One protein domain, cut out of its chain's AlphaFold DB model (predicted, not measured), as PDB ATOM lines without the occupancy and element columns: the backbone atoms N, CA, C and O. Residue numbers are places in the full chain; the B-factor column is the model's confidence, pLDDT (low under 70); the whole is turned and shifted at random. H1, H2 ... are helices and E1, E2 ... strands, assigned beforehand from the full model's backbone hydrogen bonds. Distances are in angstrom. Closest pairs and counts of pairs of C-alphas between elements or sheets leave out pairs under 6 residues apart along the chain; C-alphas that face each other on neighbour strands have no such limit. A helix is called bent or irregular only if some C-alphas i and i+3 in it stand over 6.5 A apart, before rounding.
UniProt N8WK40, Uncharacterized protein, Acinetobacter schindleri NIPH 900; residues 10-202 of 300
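Overview. This is residues 10 to 202 of the 300 residues of an uncharacterized protein of Acinetobacter schindleri NIPH 900 (UniProt N8WK40). Three long antiparallel strands, E2, E3 and E1, make a strongly twisted wall, widened at one end of E1 by the short hairpin E4 and E5; helices cover one side of it, most of them crossing each other, with the long helix H4 in their middle. H5 packs on H4, H6 on H2 and H8 on H7, while H3 and the link after it make a tip at one end of the long strands. The printed part has 193 residues with eight named helices and five named strands, in the order E1 H1 H2 E2 E3 H3 H4 H5 H6 H7 E4 E5 H8; the sheet's order is E2 E3 E1 E4 E5, all antiparallel. The class is mixed, helices and strands. The whole is compact, with a radius of gyration of the C-alphas of 17.2 A, yet elongated, spanning 58 by 34 by 27 A.

Along the chain. E1, residues 10 to 20, begins at C-alpha 10 (99.095, 115.690, 130.730) and is 32.6 A long. H1, residues 28 to 44, is 24.4 A, and H2 is residues 46 to 52. E2, residues 56 to 69, is 36.0 A and bends by 61 degrees at residue 59; E3, residues 73 to 85, is 37.6 A. H3 is residues 87 to 92. H4, residues 104 to 124, the longest helix, runs 30.2 A from C-alpha 104 (101.626, 118.263, 122.661). H5 is residues 132 to 139 and H6 residues 146 to 153. H7, residues 158 to 173, is 21.3 A; it is irregular, with C-alphas 168 and 171 7.2 A apart. E4 is residues 180 to 183, E5 residues 191 to 194, and H8, residues 196 to 201, ends at C-alpha 201 (138.158, 118.360, 118.011).

Arrangement. E2 and E3 form a hairpin, with N 62 and O 80 at 2.9 A. E3 and E1 are antiparallel neighbours, with N 14 and O 79 at 2.9 A. E4 and E1 are antiparallel neighbours, with N 19 and O 181 within hydrogen-bond range at 2.9 A, and E4 and E5 form a hairpin, with N 182 and O 191 within hydrogen-bond range at 2.9 A. E1, H1, H2 and E2 make a split strand-helix-strand unit, two strands running the same way with helices between them in the chain and E3 between them in the sheet; its crossover is right-handed. The sheet with H1, H2, H4 and H7 makes two layers, helices on one face of a sheet. H1 has a height of 9.3 A over the sheet, over E2 and E3, and runs along the strands at 24 degrees to E3 on the local plane. H7, on the same face as H1, is over E4 and E5 and stands up from the sheet at 50 degrees. H4, the hub, stands at the sheet's level, 2.4 A; its closest C-alpha pair with E1 is Ser 14 and Lys 108, 5.8 A. H4 touches H7 about perpendicular at 89 degrees, with its residues 118 to 123 alone, closest at the C-alphas of Gly 122 and Ala 162, 4.1 A. H4 and H5 form a helical hairpin at a shallow tilt of 18 degrees, closest at the C-alphas of Asn 113 and Tyr 138, 5.8 A. H6 touches H2, closest at the C-alphas of Lys 47 and Ile 152, 6.7 A. H8 touches H7, closest at the C-alphas of Lys 173 and Ile 199, 6.2 A. H3 touches no helix. In H1, H2, H4, H6 and H8 every O i to N i+4 pair is within hydrogen-bond range; in H3 it is 1 of 2, in H5 2 of 4, in H7 10 of 12.

Size, cuts and confidence. The two C-alphas farthest apart, those of Lys 24 and Asp 95, are 58.3 A apart. The printed part has no cut. The link from H3 to H4 is long, with 11 residues. The mean pLDDT of the printed part is 84.3; residues 70 to 72, 87 to 99 and 128 to 143 are under 70.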
ATOM      1  N   LEU A  10      98.895 115.719 132.170       86.12
ATOM      2  CA  LEU A  10      99.095 115.690 130.730       86.12
ATOM      3  C   LEU A  10     100.201 114.679 130.424       86.12
ATOM      4  O   LEU A  10     101.320 114.814 130.915       86.12
ATOM      5  N   VAL A  11      99.892 113.669 129.614       89.56
ATOM      6  CA  VAL A  11     100.876 112.687 129.140       89.56
ATOM      7  C   VAL A  11     101.193 112.995 127.686       89.56
ATOM      8  O   VAL A  11     100.293 113.039 126.843       89.56
ATOM      9  N   ILE A  12     102.466 113.243 127.399       91.25
ATOM     10  CA  ILE A  12     102.950 113.600 126.069       91.25
ATOM     11  C   ILE A  12     103.992 112.596 125.630       91.25
ATOM     12  O   ILE A  12     104.985 112.387 126.313       91.25
ATOM     13  N   GLU A  13     103.759 112.030 124.455       93.06
ATOM     14  CA  GLU A  13     104.662 111.113 123.779       93.06
ATOM     15  C   GLU A  13     105.253 111.793 122.541       93.06
ATOM     16  O   GLU A  13     104.510 112.356 121.727       93.06
ATOM     17  N   SER A  14     106.573 111.734 122.401       91.44
ATOM     18  CA  SER A  14     107.319 112.271 121.261       91.44
ATOM     19  C   SER A  14     108.338 111.257 120.761       91.44
ATOM     20  O   SER A  14     108.922 110.527 121.560       91.44
ATOM     21  N   GLU A  15     108.545 111.222 119.448       93.25
ATOM     22  CA  GLU A  15     109.544 110.364 118.814       93.25
ATOM     23  C   GLU A  15     110.757 111.193 118.397       93.25
ATOM     24  O   GLU A  15     110.596 112.306 117.896       93.25
ATOM     25  N   HIS A  16     111.954 110.649 118.619       92.19
ATOM     26  CA  HIS A  16     113.227 111.293 118.285       92.19
ATOM     27  C   HIS A  16     114.168 110.268 117.668       92.19
ATOM     28  O   HIS A  16     114.328 109.177 118.225       92.19
ATOM     29  N   SER A  17     114.803 110.621 116.556       93.19
ATOM     30  CA  SER A  17     115.660 109.702 115.805       93.19
ATOM     31  C   SER A  17     117.088 110.219 115.733       93.19
ATOM     32  O   SER A  17     117.310 111.394 115.447       93.19
ATOM     33  N   PHE A  18     118.051 109.329 115.959       93.06
ATOM     34  CA  PHE A  18     119.480 109.604 115.876       93.06
ATOM     35  C   PHE A  18     120.133 108.595 114.951       93.06
ATOM     36  O   PHE A  18     119.985 107.389 115.143       93.06
ATOM     37  N   TYR A  19     120.887 109.102 113.987       93.56
ATOM     38  CA  TYR A  19     121.550 108.294 112.985       93.56
ATOM     39  C   TYR A  19     123.048 108.564 112.977       93.56
ATOM     40  O   TYR A  19     123.493 109.684 112.727       93.56
ATOM     41  N   TYR A  20     123.830 107.524 113.241       93.81
ATOM     42  CA  TYR A  20     125.279 107.555 113.117       93.81
ATOM     43  C   TYR A  20     125.669 106.946 111.776       93.81
ATOM     44  O   TYR A  20     125.432 105.764 111.530       93.81
ATOM     45  N   THR A  21     126.316 107.732 110.923       93.25
ATOM     46  CA  THR A  21     126.634 107.375 109.522       93.25
ATOM     47  C   THR A  21     127.778 106.356 109.360       93.25
ATOM     48  O   THR A  21     128.225 106.098 108.239       93.25
ATOM     49  N   ASN A  22     128.240 105.759 110.464       92.31
ATOM     50  CA  ASN A  22     129.237 104.691 110.502       92.31
ATOM     51  C   ASN A  22     128.928 103.569 109.501       92.31
ATOM     52  O   ASN A  22     127.798 103.094 109.412       92.31
ATOM     53  N   GLN A  23     129.947 103.113 108.778       89.56
ATOM     54  CA  GLN A  23     129.840 101.992 107.840       89.56
ATOM     55  C   GLN A  23     130.333 100.678 108.457       89.56
ATOM     56  O   GLN A  23     130.029  99.592 107.959       89.56
ATOM     57  N   LYS A  24     131.122 100.757 109.532       88.62
ATOM     58  CA  LYS A  24     131.658  99.609 110.263       88.62
ATOM     59  C   LYS A  24     130.861  99.370 111.537       88.62
ATOM     60  O   LYS A  24     130.181 100.242 112.065       88.62
ATOM     61  N   TYR A  25     131.007  98.159 112.066       87.81
ATOM     62  CA  TYR A  25     130.389  97.786 113.331       87.81
ATOM     63  C   TYR A  25     130.868  98.671 114.482       87.81
ATOM     64  O   TYR A  25     132.069  98.803 114.729       87.81
ATOM     65  N   ILE A  26     129.904  99.196 115.232       91.19
ATOM     66  CA  ILE A  26     130.138  99.945 116.462       91.19
ATOM     67  C   ILE A  26     130.195  98.953 117.635       91.19
ATOM     68  O   ILE A  26     129.264  98.159 117.805       91.19
ATOM     69  N   PRO A  27     131.253  98.963 118.468       92.12
ATOM     70  CA  PRO A  27     131.322  98.092 119.636       92.12
ATOM     71  C   PRO A  27     130.175  98.355 120.620       92.12
ATOM     72  O   PRO A  27     129.804  99.502 120.871       92.12
ATOM     73  N   ILE A  28     129.660  97.289 121.241       91.62
ATOM     74  CA  ILE A  28     128.501  97.343 122.152       91.62
ATOM     75  C   ILE A  28     128.697  98.366 123.281       91.62
ATOM     76  O   ILE A  28     127.757  99.076 123.629       91.62
ATOM     77  N   ASP A  29     129.910  98.503 123.820       93.88
ATOM     78  CA  ASP A  29     130.190  99.465 124.891       93.88
ATOM     79  C   ASP A  29     129.957 100.921 124.463       93.88
ATOM     80  O   ASP A  29     129.473 101.723 125.262       93.88
ATOM     81  N   TYR A  30     130.253 101.262 123.204       93.19
ATOM     82  CA  TYR A  30     129.988 102.591 122.647       93.19
ATOM     83  C   TYR A  30     128.487 102.816 122.475       93.19
ATOM     84  O   TYR A  30     127.980 103.869 122.854       93.19
ATOM     85  N   VAL A  31     127.768 101.799 121.990       93.69
ATOM     86  CA  VAL A  31     126.305 101.839 121.865       93.69
ATOM     87  C   VAL A  31     125.661 102.050 123.239       93.69
ATOM     88  O   VAL A  31     124.886 102.981 123.419       93.69
ATOM     89  N   ILE A  32     126.023 101.253 124.250       95.06
ATOM     90  CA  ILE A  32     125.453 101.360 125.602       95.06
ATOM     91  C   ILE A  32     125.738 102.728 126.229       95.06
ATOM     92  O   ILE A  32     124.848 103.306 126.856       95.06
ATOM     93  N   LYS A  33     126.967 103.244 126.100       96.19
ATOM     94  CA  LYS A  33     127.329 104.570 126.626       96.19
ATOM     95  C   LYS A  33     126.521 105.675 125.954       96.19
ATOM     96  O   LYS A  33     125.917 106.476 126.663       96.19
ATOM     97  N   SER A  34     126.438 105.650 124.625       96.06
ATOM     98  CA  SER A  34     125.654 106.613 123.850       96.06
ATOM     99  C   SER A  34     124.174 106.576 124.237       96.06
ATOM    100  O   SER A  34     123.621 107.601 124.625       96.06
ATOM    101  N   LEU A  35     123.543 105.396 124.276       95.94
ATOM    102  CA  LEU A  35     122.132 105.257 124.664       95.94
ATOM    103  C   LEU A  35     121.862 105.795 126.081       95.94
ATOM    104  O   LEU A  35     120.885 106.512 126.293       95.94
ATOM    105  N   LYS A  36     122.746 105.512 127.046       97.31
ATOM    106  CA  LYS A  36     122.642 106.051 128.416       97.31
ATOM    107  C   LYS A  36     122.830 107.565 128.466       97.31
ATOM    108  O   LYS A  36     122.208 108.234 129.291       97.31
ATOM    109  N   ALA A  37     123.718 108.112 127.644       97.56
ATOM    110  CA  ALA A  37     123.934 109.547 127.556       97.56
ATOM    111  C   ALA A  37     122.725 110.254 126.922       97.56
ATOM    112  O   ALA A  37     122.265 111.253 127.474       97.56
ATOM    113  N   LEU A  38     122.148 109.690 125.854       96.06
ATOM    114  CA  LEU A  38     120.903 110.155 125.231       96.06
ATOM    115  C   LEU A  38     119.742 110.159 126.233       96.06
ATOM    116  O   LEU A  38     119.068 111.178 126.384       96.06
ATOM    117  N   GLU A  39     119.550 109.068 126.978       96.81
ATOM    118  CA  GLU A  39     118.530 108.964 128.030       96.81
ATOM    119  C   GLU A  39     118.690 110.060 129.095       96.81
ATOM    120  O   GLU A  39     117.731 110.760 129.429       96.81
ATOM    121  N   LYS A  40     119.907 110.250 129.626       96.94
ATOM    122  CA  LYS A  40     120.187 111.321 130.596       96.94
ATOM    123  C   LYS A  40     119.884 112.698 130.017       96.94
ATOM    124  O   LYS A  40     119.284 113.516 130.710       96.94
ATOM    125  N   ASN A  41     120.267 112.934 128.764       95.25
ATOM    126  CA  ASN A  41     120.041 114.208 128.095       95.25
ATOM    127  C   ASN A  41     118.536 114.493 127.951       95.25
ATOM    128  O   ASN A  41     118.063 115.559 128.344       95.25
ATOM    129  N   PHE A  42     117.747 113.500 127.522       96.38
ATOM    130  CA  PHE A  42     116.285 113.597 127.491       96.38
ATOM    131  C   PHE A  42     115.664 113.799 128.872       96.38
ATOM    132  O   PHE A  42     114.698 114.552 128.996       96.38
ATOM    133  N   ASN A  43     116.192 113.176 129.922       96.62
ATOM    134  CA  ASN A  43     115.712 113.404 131.285       96.62
ATOM    135  C   ASN A  43     115.937 114.855 131.738       96.62
ATOM    136  O   ASN A  43     115.044 115.448 132.351       96.62
ATOM    137  N   ASP A  44     117.069 115.462 131.379       95.75
ATOM    138  CA  ASP A  44     117.383 116.848 131.736       95.75
ATOM    139  C   ASP A  44     116.496 117.888 131.018       95.75
ATOM    140  O   ASP A  44     116.252 118.958 131.586       95.75
ATOM    141  N   THR A  45     115.899 117.556 129.863       95.19
ATOM    142  CA  THR A  45     114.925 118.434 129.161       95.19
ATOM    143  C   THR A  45     113.703 118.802 130.009       95.19
ATOM    144  O   THR A  45     113.088 119.845 129.793       95.19
ATOM    145  N   SER A  46     113.369 118.008 131.034       95.75
ATOM    146  CA  SER A  46     112.254 118.299 131.944       95.75
ATOM    147  C   SER A  46     112.394 119.668 132.623       95.75
ATOM    148  O   SER A  46     111.398 120.349 132.848       95.75
ATOM    149  N   LYS A  47     113.628 120.115 132.899       94.44
ATOM    150  CA  LYS A  47     113.902 121.421 133.526       94.44
ATOM    151  C   LYS A  47     113.503 122.597 132.634       94.44
ATOM    152  O   LYS A  47     113.117 123.637 133.155       94.44
ATOM    153  N   PHE A  48     113.571 122.421 131.316       93.25
ATOM    154  CA  PHE A  48     113.162 123.430 130.343       93.25
ATOM    155  C   PHE A  48     111.643 123.507 130.248       93.25
ATOM    156  O   PHE A  48     111.094 124.598 130.333       93.25
ATOM    157  N   ILE A  49     110.954 122.359 130.217       92.25
ATOM    158  CA  ILE A  49     109.483 122.304 130.267       92.25
ATOM    159  C   ILE A  49     108.956 123.052 131.499       92.25
ATOM    160  O   ILE A  49     108.040 123.864 131.383       92.25
ATOM    161  N   GLU A  50     109.543 122.811 132.673       91.94
ATOM    162  CA  GLU A  50     109.118 123.464 133.916       91.94
ATOM    163  C   GLU A  50     109.441 124.960 133.973       91.94
ATOM    164  O   GLU A  50     108.733 125.704 134.645       91.94
ATOM    165  N   GLU A  51     110.497 125.424 133.304       90.31
ATOM    166  CA  GLU A  51     110.802 126.857 133.240       90.31
ATOM    167  C   GLU A  51     109.902 127.567 132.210       90.31
ATOM    168  O   GLU A  51     109.450 128.681 132.480       90.31
ATOM    169  N   SER A  52     109.576 126.918 131.083       87.75
ATOM    170  CA  SER A  52     108.641 127.440 130.068       87.75
ATOM    171  C   SER A  52     107.195 127.438 130.569       87.75
ATOM    172  O   SER A  52     106.425 128.344 130.253       87.75
ATOM    173  N   TYR A  53     106.832 126.460 131.405       86.69
ATOM    174  CA  TYR A  53     105.508 126.333 132.016       86.69
ATOM    175  C   TYR A  53     105.608 126.182 133.548       86.69
ATOM    176  O   TYR A  53     105.362 125.098 134.076       86.69
ATOM    177  N   PRO A  54     105.862 127.275 134.301       85.44
ATOM    178  CA  PRO A  54     106.131 127.243 135.752       85.44
ATOM    179  C   PRO A  54     105.040 126.624 136.634       85.44
ATOM    180  O   PRO A  54     105.278 126.287 137.794       85.44
ATOM    181  N   ASN A  55     103.825 126.511 136.104       84.94
ATOM    182  CA  ASN A  55     102.673 125.940 136.795       84.94
ATOM    183  C   ASN A  55     102.526 124.425 136.590       84.94
ATOM    184  O   ASN A  55     101.599 123.839 137.157       84.94
ATOM    185  N   PHE A  56     103.394 123.823 135.778       87.62
ATOM    186  CA  PHE A  56     103.473 122.390 135.544       87.62
ATOM    187  C   PHE A  56     104.763 121.829 136.134       87.62
ATOM    188  O   PHE A  56     105.798 122.495 136.180       87.62
ATOM    189  N   LYS A  57     104.688 120.579 136.584       92.00
ATOM    190  CA  LYS A  57     105.836 119.796 137.033       92.00
ATOM    191  C   LYS A  57     105.924 118.506 136.256       92.00
ATOM    192  O   LYS A  57     104.905 117.847 136.069       92.00
ATOM    193  N   VAL A  58     107.121 118.149 135.807       93.75
ATOM    194  CA  VAL A  58     107.332 116.851 135.169       93.75
ATOM    195  C   VAL A  58     107.493 115.824 136.281       93.75
ATOM    196  O   VAL A  58     108.498 115.810 136.987       93.75
ATOM    197  N   THR A  59     106.482 114.984 136.467       94.00
ATOM    198  CA  THR A  59     106.453 113.974 137.534       94.00
ATOM    199  C   THR A  59     107.043 112.645 137.090       94.00
ATOM    200  O   THR A  59     107.534 111.889 137.926       94.00
ATOM    201  N   ASN A  60     107.031 112.373 135.784       93.62
ATOM    202  CA  ASN A  60     107.620 111.178 135.202       93.62
ATOM    203  C   ASN A  60     108.221 111.465 133.818       93.62
ATOM    204  O   ASN A  60     107.723 112.312 133.067       93.62
ATOM    205  N   SER A  61     109.296 110.751 133.498       94.88
ATOM    206  CA  SER A  61     110.009 110.814 132.226       94.88
ATOM    207  C   SER A  61     110.459 109.407 131.869       94.88
ATOM    208  O   SER A  61     111.334 108.856 132.533       94.88
ATOM    209  N   GLU A  62     109.857 108.831 130.837       95.12
ATOM    210  CA  GLU A  62     110.182 107.487 130.366       95.12
ATOM    211  C   GLU A  62     110.772 107.574 128.964       95.12
ATOM    212  O   GLU A  62     110.265 108.303 128.108       95.12
ATOM    213  N   ILE A  63     111.860 106.844 128.739       95.31
ATOM    214  CA  ILE A  63     112.562 106.808 127.462       95.31
ATOM    215  C   ILE A  63     112.684 105.347 127.048       95.31
ATOM    216  O   ILE A  63     113.277 104.537 127.759       95.31
ATOM    217  N   TYR A  64     112.133 105.019 125.885       94.38
ATOM    218  CA  TYR A  64     112.157 103.670 125.327       94.38
ATOM    219  C   TYR A  64     112.851 103.670 123.974       94.38
ATOM    220  O   TYR A  64     112.661 104.582 123.172       94.38
ATOM    221  N   ILE A  65     113.612 102.615 123.694       92.81
ATOM    222  CA  ILE A  65     114.137 102.357 122.352       92.81
ATOM    223  C   ILE A  65     113.017 101.706 121.541       92.81
ATOM    224  O   ILE A  65     112.560 100.613 121.871       92.81
ATOM    225  N   LYS A  66     112.570 102.384 120.484       90.25
ATOM    226  CA  LYS A  66     111.571 101.886 119.531       90.25
ATOM    227  C   LYS A  66     112.213 101.027 118.446       90.25
ATOM    228  O   LYS A  66     111.640 100.022 118.041       90.25
ATOM    229  N   GLN A  67     113.390 101.432 117.980       86.88
ATOM    230  CA  GLN A  67     114.127 100.770 116.908       86.88
ATOM    231  C   GLN A  67     115.628 100.944 117.139       86.88
ATOM    232  O   GLN A  67     116.065 102.014 117.562       86.88
ATOM    233  N   LEU A  68     116.380  99.878 116.864       85.44
ATOM    234  CA  LEU A  68     117.837  99.836 116.875       85.44
ATOM    235  C   LEU A  68     118.288  98.919 115.734       85.44
ATOM    236  O   LEU A  68     118.001  97.721 115.775       85.44
ATOM    237  N   GLU A  69     118.970  99.465 114.731       82.50
ATOM    238  CA  GLU A  69     119.457  98.697 113.577       82.50
ATOM    239  C   GLU A  69     120.977  98.472 113.628       82.50
ATOM    240  O   GLU A  69     121.729  99.266 114.193       82.50
ATOM    241  N   SER A  70     121.426  97.334 113.085       64.56
ATOM    242  CA  SER A  70     122.842  96.949 113.035       64.56
ATOM    243  C   SER A  70     123.490  97.371 111.717       64.56
ATOM    244  O   SER A  70     122.934  97.099 110.656       64.56
ATOM    245  N   GLY A  71     124.707  97.911 111.782       68.19
ATOM    246  CA  GLY A  71     125.398  98.523 110.647       68.19
ATOM    247  C   GLY A  71     125.786  99.938 111.053       68.19
ATOM    248  O   GLY A  71     126.536 100.096 112.018       68.19
ATOM    249  N   SER A  72     125.198 100.937 110.396       67.25
ATOM    250  CA  SER A  72     125.052 102.272 110.970       67.25
ATOM    251  C   SER A  72     124.132 102.206 112.192       67.25
ATOM    252  O   SER A  72     123.132 101.487 112.200       67.25
ATOM    253  N   LEU A  73     124.492 102.911 113.266       86.75
ATOM    254  CA  LEU A  73     123.663 102.960 114.470       86.75
ATOM    255  C   LEU A  73     122.483 103.903 114.186       86.75
ATOM    256  O   LEU A  73     122.618 105.115 114.285       86.75
ATOM    257  N   ASP A  74     121.341 103.346 113.786       91.00
ATOM    258  CA  ASP A  74     120.063 104.063 113.668       91.00
ATOM    259  C   ASP A  74     119.200 103.760 114.891       91.00
ATOM    260  O   ASP A  74     118.862 102.600 115.157       91.00
ATOM    261  N   VAL A  75     118.871 104.798 115.659       91.12
ATOM    262  CA  VAL A  75     118.135 104.673 116.919       91.12
ATOM    263  C   VAL A  75     116.926 105.587 116.916       91.12
ATOM    264  O   VAL A  75     117.057 106.804 116.809       91.12
ATOM    265  N   LYS A  76     115.748 105.005 117.147       93.19
ATOM    266  CA  LYS A  76     114.511 105.757 117.391       93.19
ATOM    267  C   LYS A  76     114.104 105.609 118.843       93.19
ATOM    268  O   LYS A  76     113.967 104.486 119.336       93.19
ATOM    269  N   PHE A  77     113.864 106.727 119.509       93.50
ATOM    270  CA  PHE A  77     113.367 106.781 120.877       93.50
ATOM    271  C   PHE A  77     111.916 107.226 120.926       93.50
ATOM    272  O   PHE A  77     111.507 108.118 120.186       93.50
ATOM    273  N   ILE A  78     111.173 106.657 121.870       95.00
ATOM    274  CA  ILE A  78     109.921 107.223 122.364       95.00
ATOM    275  C   ILE A  78     110.230 107.883 123.704       95.00
ATOM    276  O   ILE A  78     110.692 107.221 124.634       95.00
ATOM    277  N   VAL A  79     109.972 109.184 123.797       95.19
ATOM    278  CA  VAL A  79     110.115 109.980 125.018       95.19
ATOM    279  C   VAL A  79     108.727 110.355 125.512       95.19
ATOM    280  O   VAL A  79     107.999 111.094 124.840       95.19
ATOM    281  N   ILE A  80     108.379 109.861 126.698       95.31
ATOM    282  CA  ILE A  80     107.112 110.130 127.375       95.31
ATOM    283  C   ILE A  80     107.367 111.073 128.546       95.31
ATOM    284  O   ILE A  80     108.135 110.765 129.455       95.31
ATOM    285  N   LYS A  81     106.696 112.225 128.544       95.31
ATOM    286  CA  LYS A  81     106.691 113.195 129.643       95.31
ATOM    287  C   LYS A  81     105.310 113.230 130.285       95.31
ATOM    288  O   LYS A  81     104.309 113.468 129.607       95.31
ATOM    289  N   THR A  82     105.259 113.029 131.596       93.25
ATOM    290  CA  THR A  82     104.045 113.222 132.396       93.25
ATOM    291  C   THR A  82     104.156 114.538 133.147       93.25
ATOM    292  O   THR A  82     105.048 114.709 133.975       93.25
ATOM    293  N   LEU A  83     103.267 115.476 132.834       91.00
ATOM    294  CA  LEU A  83     103.216 116.798 133.441       91.00
ATOM    295  C   LEU A  83     102.003 116.874 134.362       91.00
ATOM    296  O   LEU A  83     100.890 116.586 133.932       91.00
ATOM    297  N   GLU A  84     102.193 117.327 135.593       89.06
ATOM    298  CA  GLU A  84     101.113 117.599 136.535       89.06
ATOM    299  C   GLU A  84     100.942 119.108 136.733       89.06
ATOM    300  O   GLU A  84     101.910 119.837 136.957       89.06
ATOM    301  N   SER A  85      99.706 119.595 136.623       85.06
ATOM    302  CA  SER A  85      99.358 121.001 136.819       85.06
ATOM    303  C   SER A  85      99.121 121.317 138.293       85.06
ATOM    304  O   SER A  85      98.411 120.581 138.982       85.06
ATOM    305  N   SER A  86      99.586 122.476 138.753       77.00
ATOM    306  CA  SER A  86      99.184 123.005 140.061       77.00
ATOM    307  C   SER A  86      97.682 123.330 140.123       77.00
ATOM    308  O   SER A  86      97.075 123.759 139.140       77.00
ATOM    309  N   GLU A  87      97.074 123.199 141.307       68.62
ATOM    310  CA  GLU A  87      95.641 123.476 141.515       68.62
ATOM    311  C   GLU A  87      95.237 124.905 141.128       68.62
ATOM    312  O   GLU A  87      94.187 125.116 140.524       68.62
ATOM    313  N   LYS A  88      96.121 125.878 141.382       66.12
ATOM    314  CA  LYS A  88      95.911 127.295 141.043       66.12
ATOM    315  C   LYS A  88      95.819 127.554 139.535       66.12
ATOM    316  O   LYS A  88      95.254 128.569 139.128       66.12
ATOM    317  N   LEU A  89      96.386 126.680 138.698       68.44
ATOM    318  CA  LEU A  89      96.300 126.801 137.243       68.44
ATOM    319  C   LEU A  89      94.895 126.455 136.740       68.44
ATOM    320  O   LEU A  89      94.373 127.172 135.894       68.44
ATOM    321  N   LEU A  90      94.273 125.395 137.267       62.28
ATOM    322  CA  LEU A  90      92.936 124.960 136.839       62.28
ATOM    323  C   LEU A  90      91.866 126.028 137.077       62.28
ATOM    324  O   LEU A  90      90.906 126.116 136.318       62.28
ATOM    325  N   GLU A  91      92.034 126.843 138.116       64.69
ATOM    326  CA  GLU A  91      91.155 127.981 138.382       64.69
ATOM    327  C   GLU A  91      91.384 129.110 137.372       64.69
ATOM    328  O   GLU A  91      90.430 129.598 136.778       64.69
ATOM    329  N   LYS A  92      92.644 129.470 137.089       62.78
ATOM    330  CA  LYS A  92      92.985 130.539 136.129       62.78
ATOM    331  C   LYS A  92      92.718 130.173 134.666       62.78
ATOM    332  O   LYS A  92      92.410 131.050 133.868       62.78
ATOM    333  N   ALA A  93      92.837 128.897 134.303       61.78
ATOM    334  CA  ALA A  93      92.617 128.410 132.943       61.78
ATOM    335  C   ALA A  93      91.134 128.402 132.537       61.78
ATOM    336  O   ALA A  93      90.836 128.367 131.347       61.78
ATOM    337  N   LYS A  94      90.204 128.456 133.503       57.97
ATOM    338  CA  LYS A  94      88.768 128.617 133.222       57.97
ATOM    339  C   LYS A  94      88.431 130.007 132.669       57.97
ATOM    340  O   LYS A  94      87.487 130.113 131.895       57.97
ATOM    341  N   ASP A  95      89.239 131.017 133.003       54.88
ATOM    342  CA  ASP A  95      88.985 132.427 132.674       54.88
ATOM    343  C   ASP A  95      89.987 133.038 131.668       54.88
ATOM    344  O   ASP A  95      89.780 134.160 131.203       54.88
ATOM    345  N   ALA A  96      91.072 132.339 131.300       51.16
ATOM    346  CA  ALA A  96      92.158 132.897 130.483       51.16
ATOM    347  C   ALA A  96      92.572 132.035 129.269       51.16
ATOM    348  O   ALA A  96      92.233 130.861 129.146       51.16
ATOM    349  N   SER A  97      93.300 132.670 128.340       51.81
ATOM    350  CA  SER A  97      93.631 132.197 126.987       51.81
ATOM    351  C   SER A  97      94.437 130.884 126.914       51.81
ATOM    352  O   SER A  97      95.141 130.491 127.843       51.81
ATOM    353  N   LYS A  98      94.379 130.232 125.738       53.94
ATOM    354  CA  LYS A  98      94.964 128.914 125.398       53.94
ATOM    355  C   LYS A  98      96.474 128.743 125.659       53.94
ATOM    356  O   LYS A  98      96.952 127.621 125.581       53.94
ATOM    357  N   HIS A  99      97.216 129.804 125.973       59.75
ATOM    358  CA  HIS A  99      98.675 129.766 126.145       59.75
ATOM    359  C   HIS A  99      99.140 129.369 127.556       59.75
ATOM    360  O   HIS A  99     100.336 129.232 127.790       59.75
ATOM    361  N   LEU A 100      98.220 129.176 128.509       70.94
ATOM    362  CA  LEU A 100      98.563 128.759 129.877       70.94
ATOM    363  C   LEU A 100      98.809 127.253 130.030       70.94
ATOM    364  O   LEU A 100      99.365 126.833 131.045       70.94
ATOM    365  N   ILE A 101      98.370 126.447 129.061       79.12
ATOM    366  CA  ILE A 101      98.483 124.989 129.087       79.12
ATOM    367  C   ILE A 101      99.358 124.570 127.901       79.12
ATOM    368  O   ILE A 101      99.011 124.916 126.771       79.12
ATOM    369  N   PRO A 102     100.452 123.823 128.127       84.00
ATOM    370  CA  PRO A 102     101.277 123.319 127.042       84.00
ATOM    371  C   PRO A 102     100.477 122.384 126.137       84.00
ATOM    372  O   PRO A 102      99.774 121.480 126.605       84.00
ATOM    373  N   THR A 103     100.604 122.565 124.829       85.06
ATOM    374  CA  THR A 103     100.130 121.587 123.854       85.06
ATOM    375  C   THR A 103     101.140 120.446 123.693       85.06
ATOM    376  O   THR A 103     102.270 120.502 124.177       85.06
ATOM    377  N   LYS A 104     100.725 119.375 123.001       85.88
ATOM    378  CA  LYS A 104     101.626 118.263 122.661       85.88
ATOM    379  C   LYS A 104     102.818 118.746 121.823       85.88
ATOM    380  O   LYS A 104     103.927 118.287 122.072       85.88
ATOM    381  N   GLU A 105     102.573 119.637 120.860       87.25
ATOM    382  CA  GLU A 105     103.632 120.133 119.977       87.25
ATOM    383  C   GLU A 105     104.596 121.032 120.745       87.25
ATOM    384  O   GLU A 105     105.794 120.793 120.684       87.25
ATOM    385  N   ASP A 106     104.084 121.928 121.602       87.06
ATOM    386  CA  ASP A 106     104.941 122.791 122.429       87.06
ATOM    387  C   ASP A 106     105.950 121.973 123.248       87.06
ATOM    388  O   ASP A 106     107.132 122.299 123.315       87.06
ATOM    389  N   VAL A 107     105.501 120.882 123.876       88.81
ATOM    390  CA  VAL A 107     106.394 120.046 124.690       88.81
ATOM    391  C   VAL A 107     107.335 119.218 123.830       88.81
ATOM    392  O   VAL A 107     108.493 119.066 124.208       88.81
ATOM    393  N   LYS A 108     106.879 118.696 122.687       89.94
ATOM    394  CA  LYS A 108     107.750 117.991 121.736       89.94
ATOM    395  C   LYS A 108     108.882 118.909 121.264       89.94
ATOM    396  O   LYS A 108     110.044 118.502 121.320       89.94
ATOM    397  N   ASP A 109     108.558 120.145 120.898       87.75
ATOM    398  CA  ASP A 109     109.517 121.155 120.451       87.75
ATOM    399  C   ASP A 109     110.478 121.552 121.569       87.75
ATOM    400  O   ASP A 109     111.690 121.612 121.352       87.75
ATOM    401  N   ILE A 110     109.976 121.753 122.792       90.06
ATOM    402  CA  ILE A 110     110.834 122.015 123.953       90.06
ATOM    403  C   ILE A 110     111.781 120.841 124.190       90.06
ATOM    404  O   ILE A 110     112.967 121.077 124.395       90.06
ATOM    405  N   VAL A 111     111.316 119.589 124.142       91.88
ATOM    406  CA  VAL A 111     112.182 118.413 124.333       91.88
ATOM    407  C   VAL A 111     113.276 118.365 123.265       91.88
ATOM    408  O   VAL A 111     114.448 118.260 123.627       91.88
ATOM    409  N   LYS A 112     112.919 118.500 121.981       89.38
ATOM    410  CA  LYS A 112     113.864 118.498 120.849       89.38
ATOM    411  C   LYS A 112     114.906 119.611 120.991       89.38
ATOM    412  O   LYS A 112     116.105 119.350 121.046       89.38
ATOM    413  N   ASN A 113     114.454 120.852 121.145       87.25
ATOM    414  CA  ASN A 113     115.341 122.013 121.210       87.25
ATOM    415  C   ASN A 113     116.198 122.012 122.482       87.25
ATOM    416  O   ASN A 113     117.360 122.407 122.447       87.25
ATOM    417  N   SER A 114     115.656 121.562 123.618       90.38
ATOM    418  CA  SER A 114     116.409 121.490 124.878       90.38
ATOM    419  C   SER A 114     117.476 120.418 124.824       90.38
ATOM    420  O   SER A 114     118.563 120.618 125.356       90.38
ATOM    421  N   PHE A 115     117.186 119.296 124.165       92.19
ATOM    422  CA  PHE A 115     118.181 118.269 123.915       92.19
ATOM    423  C   PHE A 115     119.371 118.850 123.133       92.19
ATOM    424  O   PHE A 115     120.516 118.630 123.530       92.19
ATOM    425  N   TYR A 116     119.120 119.650 122.089       89.00
ATOM    426  CA  TYR A 116     120.181 120.305 121.316       89.00
ATOM    427  C   TYR A 116     120.944 121.358 122.117       89.00
ATOM    428  O   TYR A 116     122.169 121.395 122.047       89.00
ATOM    429  N   VAL A 117     120.261 122.158 122.940       88.81
ATOM    430  CA  VAL A 117     120.919 123.107 123.855       88.81
ATOM    431  C   VAL A 117     121.855 122.380 124.821       88.81
ATOM    432  O   VAL A 117     122.996 122.798 125.006       88.81
ATOM    433  N   LEU A 118     121.394 121.288 125.434       92.19
ATOM    434  CA  LEU A 118     122.192 120.512 126.380       92.19
ATOM    435  C   LEU A 118     123.386 119.833 125.704       92.19
ATOM    436  O   LEU A 118     124.488 119.853 126.254       92.19
ATOM    437  N   LEU A 119     123.175 119.267 124.512       91.62
ATOM    438  CA  LEU A 119     124.235 118.666 123.707       91.62
ATOM    439  C   LEU A 119     125.274 119.715 123.299       91.62
ATOM    440  O   LEU A 119     126.454 119.531 123.574       91.62
ATOM    441  N   GLY A 120     124.837 120.833 122.719       87.19
ATOM    442  CA  GLY A 120     125.708 121.923 122.286       87.19
ATOM    443  C   GLY A 120     126.492 122.545 123.441       87.19
ATOM    444  O   GLY A 120     127.693 122.762 123.316       87.19
ATOM    445  N   HIS A 121     125.853 122.763 124.595       87.19
ATOM    446  CA  HIS A 121     126.555 123.232 125.791       87.19
ATOM    447  C   HIS A 121     127.602 122.215 126.264       87.19
ATOM    448  O   HIS A 121     128.726 122.596 126.570       87.19
ATOM    449  N   GLY A 122     127.261 120.922 126.285       90.31
ATOM    450  CA  GLY A 122     128.210 119.858 126.611       90.31
ATOM    451  C   GLY A 122     129.408 119.816 125.660       90.31
ATOM    452  O   GLY A 122     130.535 119.694 126.128       90.31
ATOM    453  N   LEU A 123     129.187 119.977 124.352       88.31
ATOM    454  CA  LEU A 123     130.253 120.067 123.346       88.31
ATOM    455  C   LEU A 123     131.122 121.320 123.546       88.31
ATOM    456  O   LEU A 123     132.343 121.228 123.483       88.31
ATOM    457  N   GLY A 124     130.520 122.464 123.882       83.25
ATOM    458  CA  GLY A 124     131.250 123.707 124.163       83.25
ATOM    459  C   GLY A 124     132.105 123.663 125.435       83.25
ATOM    460  O   GLY A 124     133.022 124.460 125.586       83.25
ATOM    461  N   LEU A 125     131.840 122.722 126.348       84.31
ATOM    462  CA  LEU A 125     132.715 122.440 127.494       84.31
ATOM    463  C   LEU A 125     133.914 121.551 127.121       84.31
ATOM    464  O   LEU A 125     134.863 121.463 127.897       84.31
ATOM    465  N   LEU A 126     133.851 120.848 125.985       83.88
ATOM    466  CA  LEU A 126     134.884 119.916 125.519       83.88
ATOM    467  C   LEU A 126     135.879 120.566 124.559       83.88
ATOM    468  O   LEU A 126     137.030 120.137 124.529       83.88
ATOM    469  N   SER A 127     135.445 121.562 123.785       70.00
ATOM    470  CA  SER A 127     136.292 122.263 122.825       70.00
ATOM    471  C   SER A 127     136.096 123.783 122.888       70.00
ATOM    472  O   SER A 127     134.957 124.247 122.977       70.00
ATOM    473  N   PRO A 128     137.182 124.576 122.804       53.12
ATOM    474  CA  PRO A 128     137.111 126.028 122.675       53.12
ATOM    475  C   PRO A 128     136.674 126.506 121.278       53.12
ATOM    476  O   PRO A 128     136.394 127.697 121.126       53.12
ATOM    477  N   SER A 129     136.624 125.633 120.257       50.44
ATOM    478  CA  SER A 129     136.018 125.953 118.957       50.44
ATOM    479  C   SER A 129     134.507 126.101 119.150       50.44
ATOM    480  O   SER A 129     133.805 125.133 119.412       50.44
ATOM    481  N   GLU A 130     134.016 127.345 119.122       48.84
ATOM    482  CA  GLU A 130     132.646 127.706 119.498       48.84
ATOM    483  C   GLU A 130     131.569 126.896 118.744       48.84
ATOM    484  O   GLU A 130     131.273 127.204 117.589       48.84
ATOM    485  N   PRO A 131     130.809 126.007 119.417       46.97
ATOM    486  CA  PRO A 131     129.527 125.535 118.890       46.97
ATOM    487  C   PRO A 131     128.423 126.594 119.101       46.97
ATOM    488  O   PRO A 131     127.260 126.382 118.758       46.97
ATOM    489  N   VAL A 132     128.775 127.747 119.696       44.19
ATOM    490  CA  VAL A 132     127.876 128.796 120.209       44.19
ATOM    491  C   VAL A 132     126.924 129.329 119.131       44.19
ATOM    492  O   VAL A 132     125.781 129.673 119.438       44.19
ATOM    493  N   GLN A 133     127.328 129.326 117.857       39.56
ATOM    494  CA  GLN A 133     126.481 129.837 116.774       39.56
ATOM    495  C   GLN A 133     125.249 128.965 116.484       39.56
ATOM    496  O   GLN A 133     124.197 129.519 116.165       39.56
ATOM    497  N   GLN A 134     125.312 127.638 116.652       46.31
ATOM    498  CA  GLN A 134     124.126 126.785 116.468       46.31
ATOM    499  C   GLN A 134     123.193 126.835 117.684       46.31
ATOM    500  O   GLN A 134     121.972 126.825 117.525       46.31
ATOM    501  N   ILE A 135     123.740 126.988 118.894       46.03
ATOM    502  CA  ILE A 135     122.952 127.056 120.134       46.03
ATOM    503  C   ILE A 135     122.052 128.309 120.154       46.03
ATOM    504  O   ILE A 135     120.895 128.234 120.580       46.03
ATOM    505  N   ASN A 136     122.520 129.431 119.591       41.78
ATOM    506  CA  ASN A 136     121.740 130.671 119.503       41.78
ATOM    507  C   ASN A 136     120.442 130.544 118.689       41.78
ATOM    508  O   ASN A 136     119.442 131.176 119.038       41.78
ATOM    509  N   ASN A 137     120.407 129.685 117.666       49.50
ATOM    510  CA  ASN A 137     119.198 129.469 116.864       49.50
ATOM    511  C   ASN A 137     118.130 128.642 117.609       49.50
ATOM    512  O   ASN A 137     116.930 128.810 117.367       49.50
ATOM    513  N   TYR A 138     118.533 127.796 118.565       54.00
ATOM    514  CA  TYR A 138     117.608 126.964 119.345       54.00
ATOM    515  C   TYR A 138     116.970 127.702 120.530       54.00
ATOM    516  O   TYR A 138     115.846 127.370 120.911       54.00
ATOM    517  N   TYR A 139     117.620 128.735 121.084       50.38
ATOM    518  CA  TYR A 139     117.059 129.532 122.186       50.38
ATOM    519  C   TYR A 139     115.775 130.280 121.797       50.38
ATOM    520  O   TYR A 139     114.841 130.365 122.593       50.38
ATOM    521  N   VAL A 140     115.691 130.772 120.557       48.09
ATOM    522  CA  VAL A 140     114.570 131.601 120.076       48.09
ATOM    523  C   VAL A 140     113.246 130.820 119.999       48.09
ATOM    524  O   VAL A 140     112.176 131.410 120.133       48.09
ATOM    525  N   HIS A 141     113.295 129.491 119.864       54.12
ATOM    526  CA  HIS A 141     112.110 128.650 119.656       54.12
ATOM    527  C   HIS A 141     111.457 128.125 120.952       54.12
ATOM    528  O   HIS A 141     110.400 127.504 120.891       54.12
ATOM    529  N   GLN A 142     112.042 128.357 122.138       60.66
ATOM    530  CA  GLN A 142     111.609 127.703 123.390       60.66
ATOM    531  C   GLN A 142     110.688 128.521 124.311       60.66
ATOM    532  O   GLN A 142     110.378 128.078 125.420       60.66
ATOM    533  N   ASN A 143     110.265 129.723 123.906       67.25
ATOM    534  CA  ASN A 143     109.635 130.704 124.808       67.25
ATOM    535  C   ASN A 143     110.503 131.056 126.042       67.25
ATOM    536  O   ASN A 143     109.990 131.589 127.026       67.25
ATOM    537  N   LEU A 144     111.808 130.766 126.009       78.00
ATOM    538  CA  LEU A 144     112.761 131.057 127.079       78.00
ATOM    539  C   LEU A 144     113.744 132.131 126.623       78.00
ATOM    540  O   LEU A 144     114.248 132.104 125.505       78.00
ATOM    541  N   SER A 145     114.043 133.070 127.515       82.19
ATOM    542  CA  SER A 145     115.168 133.989 127.336       82.19
ATOM    543  C   SER A 145     116.502 133.283 127.584       82.19
ATOM    544  O   SER A 145     116.574 132.342 128.375       82.19
ATOM    545  N   GLU A 146     117.579 133.799 126.994       79.69
ATOM    546  CA  GLU A 146     118.959 133.345 127.229       79.69
ATOM    547  C   GLU A 146     119.274 133.195 128.729       79.69
ATOM    548  O   GLU A 146     119.692 132.134 129.183       79.69
ATOM    549  N   LYS A 147     118.910 134.197 129.542       82.81
ATOM    550  CA  LYS A 147     119.077 134.169 131.008       82.81
ATOM    551  C   LYS A 147     118.343 133.014 131.696       82.81
ATOM    552  O   LYS A 147     118.808 132.504 132.716       82.81
ATOM    553  N   GLN A 148     117.163 132.632 131.205       86.25
ATOM    554  CA  GLN A 148     116.431 131.487 131.757       86.25
ATOM    555  C   GLN A 148     117.137 130.180 131.414       86.25
ATOM    556  O   GLN A 148     117.220 129.298 132.269       86.25
ATOM    557  N   VAL A 149     117.694 130.078 130.211       87.00
ATOM    558  CA  VAL A 149     118.463 128.907 129.796       87.00
ATOM    559  C   VAL A 149     119.759 128.790 130.595       87.00
ATOM    560  O   VAL A 149     120.002 127.744 131.193       87.00
ATOM    561  N   GLU A 150     120.529 129.869 130.734       84.06
ATOM    562  CA  GLU A 150     121.720 129.911 131.596       84.06
ATOM    563  C   GLU A 150     121.401 129.460 133.028       84.06
ATOM    564  O   GLU A 150     122.096 128.630 133.614       84.06
ATOM    565  N   LYS A 151     120.291 129.951 133.592       87.12
ATOM    566  CA  LYS A 151     119.825 129.568 134.932       87.12
ATOM    567  C   LYS A 151     119.510 128.072 135.043       87.12
ATOM    568  O   LYS A 151     119.658 127.514 136.135       87.12
ATOM    569  N   ILE A 152     119.040 127.428 133.976       89.88
ATOM    570  CA  ILE A 152     118.846 125.973 133.937       89.88
ATOM    571  C   ILE A 152     120.205 125.272 133.874       89.88
ATOM    572  O   ILE A 152     120.460 124.398 134.703       89.88
ATOM    573  N   LEU A 153     121.081 125.684 132.954       86.75
ATOM    574  CA  LEU A 153     122.396 125.074 132.733       86.75
ATOM    575  C   LEU A 153     123.275 125.115 133.993       86.75
ATOM    576  O   LEU A 153     123.812 124.089 134.390       86.75
ATOM    577  N   VAL A 154     123.307 126.231 134.730       85.56
ATOM    578  CA  VAL A 154     124.091 126.373 135.981       85.56
ATOM    579  C   VAL A 154     123.652 125.402 137.095       85.56
ATOM    580  O   VAL A 154     124.414 125.094 138.021       85.56
ATOM    581  N   LYS A 155     122.408 124.908 137.043       89.31
ATOM    582  CA  LYS A 155     121.898 123.896 137.988       89.31
ATOM    583  C   LYS A 155     122.292 122.475 137.596       89.31
ATOM    584  O   LYS A 155     122.139 121.564 138.411       89.31
ATOM    585  N   LEU A 156     122.748 122.276 136.367       89.94
ATOM    586  CA  LEU A 156     123.259 121.007 135.878       89.94
ATOM    587  C   LEU A 156     124.736 120.859 136.248       89.94
ATOM    588  O   LEU A 156     125.378 121.764 136.781       89.94
ATOM    589  N   SER A 157     125.257 119.651 136.065       90.75
ATOM    590  CA  SER A 157     126.678 119.392 136.251       90.75
ATOM    591  C   SER A 157     127.376 119.492 134.904       90.75
ATOM    592  O   SER A 157     127.166 118.622 134.066       90.75
ATOM    593  N   ASP A 158     128.269 120.466 134.742       88.50
ATOM    594  CA  ASP A 158     129.118 120.608 133.547       88.50
ATOM    595  C   ASP A 158     129.842 119.303 133.225       88.50
ATOM    596  O   ASP A 158     129.851 118.837 132.096       88.50
ATOM    597  N   LYS A 159     130.353 118.622 134.261       90.12
ATOM    598  CA  LYS A 159     130.953 117.295 134.111       90.12
ATOM    599  C   LYS A 159     129.991 116.270 133.523       90.12
ATOM    600  O   LYS A 159     130.412 115.464 132.701       90.12
ATOM    601  N   GLN A 160     128.738 116.245 133.962       93.81
ATOM    602  CA  GLN A 160     127.744 115.345 133.382       93.81
ATOM    603  C   GLN A 160     127.439 115.729 131.933       93.81
ATOM    604  O   GLN A 160     127.413 114.841 131.092       93.81
ATOM    605  N   LEU A 161     127.232 117.016 131.644       93.31
ATOM    606  CA  LEU A 161     126.893 117.497 130.302       93.31
ATOM    607  C   LEU A 161     128.020 117.232 129.299       93.31
ATOM    608  O   LEU A 161     127.760 116.665 128.244       93.31
ATOM    609  N   ALA A 162     129.265 117.529 129.668       92.44
ATOM    610  CA  ALA A 162     130.444 117.239 128.862       92.44
ATOM    611  C   ALA A 162     130.613 115.731 128.609       92.44
ATOM    612  O   ALA A 162     130.761 115.305 127.469       92.44
ATOM    613  N   ASN A 163     130.515 114.889 129.649       95.50
ATOM    614  CA  ASN A 163     130.608 113.436 129.456       95.50
ATOM    615  C   ASN A 163     129.456 112.885 128.607       95.50
ATOM    616  O   ASN A 163     129.687 112.013 127.778       95.50
ATOM    617  N   ASN A 164     128.231 113.388 128.787       96.94
ATOM    618  CA  ASN A 164     127.098 112.973 127.968       96.94
ATOM    619  C   ASN A 164     127.318 113.358 126.498       96.94
ATOM    620  O   ASN A 164     127.114 112.520 125.630       96.94
ATOM    621  N   ALA A 165     127.748 114.592 126.216       94.56
ATOM    622  CA  ALA A 165     128.042 115.038 124.855       94.56
ATOM    623  C   ALA A 165     129.139 114.187 124.199       94.56
ATOM    624  O   ALA A 165     128.973 113.739 123.065       94.56
ATOM    625  N   LEU A 166     130.208 113.887 124.942       95.25
ATOM    626  CA  LEU A 166     131.279 113.009 124.482       95.25
ATOM    627  C   LEU A 166     130.767 111.592 124.182       95.25
ATOM    628  O   LEU A 166     131.015 111.062 123.104       95.25
ATOM    629  N   ASP A 167     130.011 110.984 125.099       97.31
ATOM    630  CA  ASP A 167     129.452 109.639 124.920       97.31
ATOM    631  C   ASP A 167     128.421 109.567 123.783       97.31
ATOM    632  O   ASP A 167     128.333 108.537 123.113       97.31
ATOM    633  N   ILE A 168     127.676 110.649 123.532       96.19
ATOM    634  CA  ILE A 168     126.789 110.783 122.370       96.19
ATOM    635  C   ILE A 168     127.613 110.840 121.083       96.19
ATOM    636  O   ILE A 168     127.281 110.138 120.144       96.19
ATOM    637  N   ALA A 169     128.700 111.609 121.019       94.81
ATOM    638  CA  ALA A 169     129.505 111.743 119.801       94.81
ATOM    639  C   ALA A 169     130.428 110.535 119.524       94.81
ATOM    640  O   ALA A 169     130.783 110.256 118.377       94.81
ATOM    641  N   ASN A 170     130.810 109.794 120.566       94.62
ATOM    642  CA  ASN A 170     131.814 108.730 120.523       94.62
ATOM    643  C   ASN A 170     131.604 107.643 119.450       94.62
ATOM    644  O   ASN A 170     132.599 107.223 118.860       94.62
ATOM    645  N   PRO A 171     130.379 107.161 119.152       94.62
ATOM    646  CA  PRO A 171     130.193 106.199 118.066       94.62
ATOM    647  C   PRO A 171     130.656 106.746 116.702       94.62
ATOM    648  O   PRO A 171     131.324 106.030 115.955       94.62
ATOM    649  N   ALA A 172     130.410 108.030 116.414       93.75
ATOM    650  CA  ALA A 172     130.859 108.673 115.176       93.75
ATOM    651  C   ALA A 172     132.380 108.938 115.155       93.75
ATOM    652  O   ALA A 172     132.990 108.911 114.087       93.75
ATOM    653  N   LYS A 173     133.047 109.082 116.315       93.50
ATOM    654  CA  LYS A 173     134.525 109.191 116.377       93.50
ATOM    655  C   LYS A 173     135.250 107.966 115.801       93.50
ATOM    656  O   LYS A 173     136.405 108.082 115.400       93.50
ATOM    657  N   LEU A 174     134.603 106.797 115.758       92.88
ATOM    658  CA  LEU A 174     135.226 105.538 115.325       92.88
ATOM    659  C   LEU A 174     135.618 105.512 113.840       92.88
ATOM    660  O   LEU A 174     136.438 104.684 113.434       92.88
ATOM    661  N   GLU A 175     135.048 106.394 113.018       92.31
ATOM    662  CA  GLU A 175     135.301 106.461 111.579       92.31
ATOM    663  C   GLU A 175     135.503 107.901 111.122       92.31
ATOM    664  O   GLU A 175     134.846 108.802 111.621       92.31
ATOM    665  N   LYS A 176     136.397 108.120 110.150       90.12
ATOM    666  CA  LYS A 176     136.812 109.466 109.712       90.12
ATOM    667  C   LYS A 176     135.724 110.290 109.033       90.12
ATOM    668  O   LYS A 176     135.786 111.503 109.090       90.12
ATOM    669  N   GLU A 177     134.755 109.639 108.402       91.50
ATOM    670  CA  GLU A 177     133.678 110.322 107.670       91.50
ATOM    671  C   GLU A 177     132.347 110.269 108.429       91.50
ATOM    672  O   GLU A 177     131.338 110.779 107.950       91.50
ATOM    673  N   ALA A 178     132.321 109.618 109.599       92.69
ATOM    674  CA  ALA A 178     131.091 109.460 110.353       92.69
ATOM    675  C   ALA A 178     130.743 110.747 111.114       92.69
ATOM    676  O   ALA A 178     131.586 111.377 111.759       92.69
ATOM    677  N   VAL A 179     129.460 111.080 111.033       92.50
ATOM    678  CA  VAL A 179     128.756 112.200 111.664       92.50
ATOM    679  C   VAL A 179     127.509 111.697 112.391       92.50
ATOM    680  O   VAL A 179     127.000 110.610 112.083       92.50
ATOM    681  N   LEU A 180     127.001 112.502 113.327       92.31
ATOM    682  CA  LEU A 180     125.711 112.274 113.978       92.31
ATOM    683  C   LEU A 180     124.637 113.133 113.313       92.31
ATOM    684  O   LEU A 180     124.789 114.351 113.209       92.31
ATOM    685  N   GLN A 181     123.537 112.507 112.914       92.12
ATOM    686  CA  GLN A 181     122.393 113.156 112.286       92.12
ATOM    687  C   GLN A 181     121.097 112.893 113.059       92.12
ATOM    688  O   GLN A 181     121.010 111.977 113.881       92.12
ATOM    689  N   THR A 182     120.080 113.699 112.776       90.44
ATOM    690  CA  THR A 182     118.723 113.600 113.321       90.44
ATOM    691  C   THR A 182     117.708 113.726 112.192       90.44
ATOM    692  O   THR A 182     117.957 114.421 111.213       90.44
ATOM    693  N   TYR A 183     116.551 113.083 112.316       87.88
ATOM    694  CA  TYR A 183     115.477 113.174 111.321       87.88
ATOM    695  C   TYR A 183     114.104 112.988 111.972       87.88
ATOM    696  O   TYR A 183     113.981 112.318 113.000       87.88
ATOM    697  N   GLU A 184     113.061 113.573 111.377       80.19
ATOM    698  CA  GLU A 184     111.684 113.412 111.871       80.19
ATOM    699  C   GLU A 184     110.948 112.261 111.183       80.19
ATOM    700  O   GLU A 184     110.364 111.418 111.859       80.19
ATOM    701  N   ASN A 185     110.993 112.210 109.849       77.00
ATOM    702  CA  ASN A 185     110.198 111.261 109.067       77.00
ATOM    703  C   ASN A 185     111.065 110.258 108.301       77.00
ATOM    704  O   ASN A 185     110.824 109.054 108.381       77.00
ATOM    705  N   ASN A 186     112.062 110.750 107.560       78.56
ATOM    706  CA  ASN A 186     112.922 109.938 106.706       78.56
ATOM    707  C   ASN A 186     114.398 110.321 106.894       78.56
ATOM    708  O   ASN A 186     114.723 111.498 107.017       78.56
ATOM    709  N   ILE A 187     115.276 109.317 106.869       79.25
ATOM    710  CA  ILE A 187     116.735 109.466 106.923       79.25
ATOM    711  C   ILE A 187     117.261 110.274 105.726       79.25
ATOM    712  O   ILE A 187     118.244 110.991 105.870       79.25
ATOM    713  N   ASP A 188     116.592 110.233 104.570       81.88
ATOM    714  CA  ASP A 188     116.986 111.043 103.403       81.88
ATOM    715  C   ASP A 188     116.891 112.564 103.658       81.88
ATOM    716  O   ASP A 188     117.516 113.354 102.951       81.88
ATOM    717  N   GLU A 189     116.121 112.979 104.669       83.50
ATOM    718  CA  GLU A 189     115.955 114.373 105.107       83.50
ATOM    719  C   GLU A 189     116.739 114.660 106.398       83.50
ATOM    720  O   GLU A 189     116.426 115.603 107.125       83.50
ATOM    721  N   ALA A 190     117.724 113.822 106.732       85.00
ATOM    722  CA  ALA A 190     118.448 113.956 107.983       85.00
ATOM    723  C   ALA A 190     119.282 115.244 108.038       85.00
ATOM    724  O   ALA A 190     120.038 115.585 107.127       85.00
ATOM    725  N   GLU A 191     119.174 115.934 109.168       86.31
ATOM    726  CA  GLU A 191     119.957 117.113 109.501       86.31
ATOM    727  C   GLU A 191     121.198 116.682 110.286       86.31
ATOM    728  O   GLU A 191     121.116 115.890 111.229       86.31
ATOM    729  N   THR A 192     122.366 117.202 109.910       84.25
ATOM    730  CA  THR A 192     123.602 116.958 110.662       84.25
ATOM    731  C   THR A 192     123.542 117.685 111.998       84.25
ATOM    732  O   THR A 192     123.441 118.907 112.038       84.25
ATOM    733  N   LEU A 193     123.626 116.918 113.085       86.12
ATOM    734  CA  LEU A 193     123.583 117.423 114.453       86.12
ATOM    735  C   LEU A 193     124.984 117.671 115.022       86.12
ATOM    736  O   LEU A 193     125.191 118.636 115.748       86.12
ATOM    737  N   ILE A 194     125.935 116.786 114.715       88.50
ATOM    738  CA  ILE A 194     127.353 116.965 115.040       88.50
ATOM    739  C   ILE A 194     128.138 116.655 113.773       88.50
ATOM    740  O   ILE A 194     128.133 115.512 113.298       88.50
ATOM    741  N   ASP A 195     128.766 117.683 113.212       86.62
ATOM    742  CA  ASP A 195     129.589 117.563 112.017       86.62
ATOM    743  C   ASP A 195     130.960 116.958 112.319       86.62
ATOM    744  O   ASP A 195     131.338 116.701 113.466       86.62
ATOM    745  N   ARG A 196     131.705 116.683 111.247       89.75
ATOM    746  CA  ARG A 196     132.987 116.009 111.378       89.75
ATOM    747  C   ARG A 196     134.042 116.869 112.069       89.75
ATOM    748  O   ARG A 196     134.792 116.337 112.880       89.75
ATOM    749  N   GLU A 197     134.060 118.164 111.773       87.12
ATOM    750  CA  GLU A 197     134.983 119.129 112.377       87.12
ATOM    751  C   GLU A 197     134.836 119.133 113.901       87.12
ATOM    752  O   GLU A 197     135.813 118.934 114.621       87.12
ATOM    753  N   THR A 198     133.598 119.203 114.393       86.56
ATOM    754  CA  THR A 198     133.302 119.130 115.825       86.56
ATOM    755  C   THR A 198     133.774 117.809 116.428       86.56
ATOM    756  O   THR A 198     134.347 117.812 117.511       86.56
ATOM    757  N   ILE A 199     133.542 116.674 115.753       89.94
ATOM    758  CA  ILE A 199     133.917 115.331 116.239       89.94
ATOM    759  C   ILE A 199     135.438 115.168 116.350       89.94
ATOM    760  O   ILE A 199     135.909 114.540 117.306       89.94
ATOM    761  N   ASP A 200     136.188 115.695 115.382       89.06
ATOM    762  CA  ASP A 200     137.652 115.626 115.344       89.06
ATOM    763  C   ASP A 200     138.308 116.423 116.479       89.06
ATOM    764  O   ASP A 200     139.329 115.986 117.014       89.06
ATOM    765  N   ASP A 201     137.686 117.524 116.902       87.06
ATOM    766  CA  ASP A 201     138.158 118.360 118.011       87.06
ATOM    767  C   ASP A 201     137.865 117.761 119.401       87.06
ATOM    768  O   ASP A 201     138.410 118.222 120.409       87.06
ATOM    769  N   LEU A 202     137.018 116.728 119.501       89.19
ATOM    770  CA  LEU A 202     136.645 116.173 120.803       89.19
ATOM    771  C   LEU A 202     137.801 115.394 121.452       89.19
ATOM    772  O   LEU A 202     138.382 114.498 120.826       89.19
TER     773      LEU A 202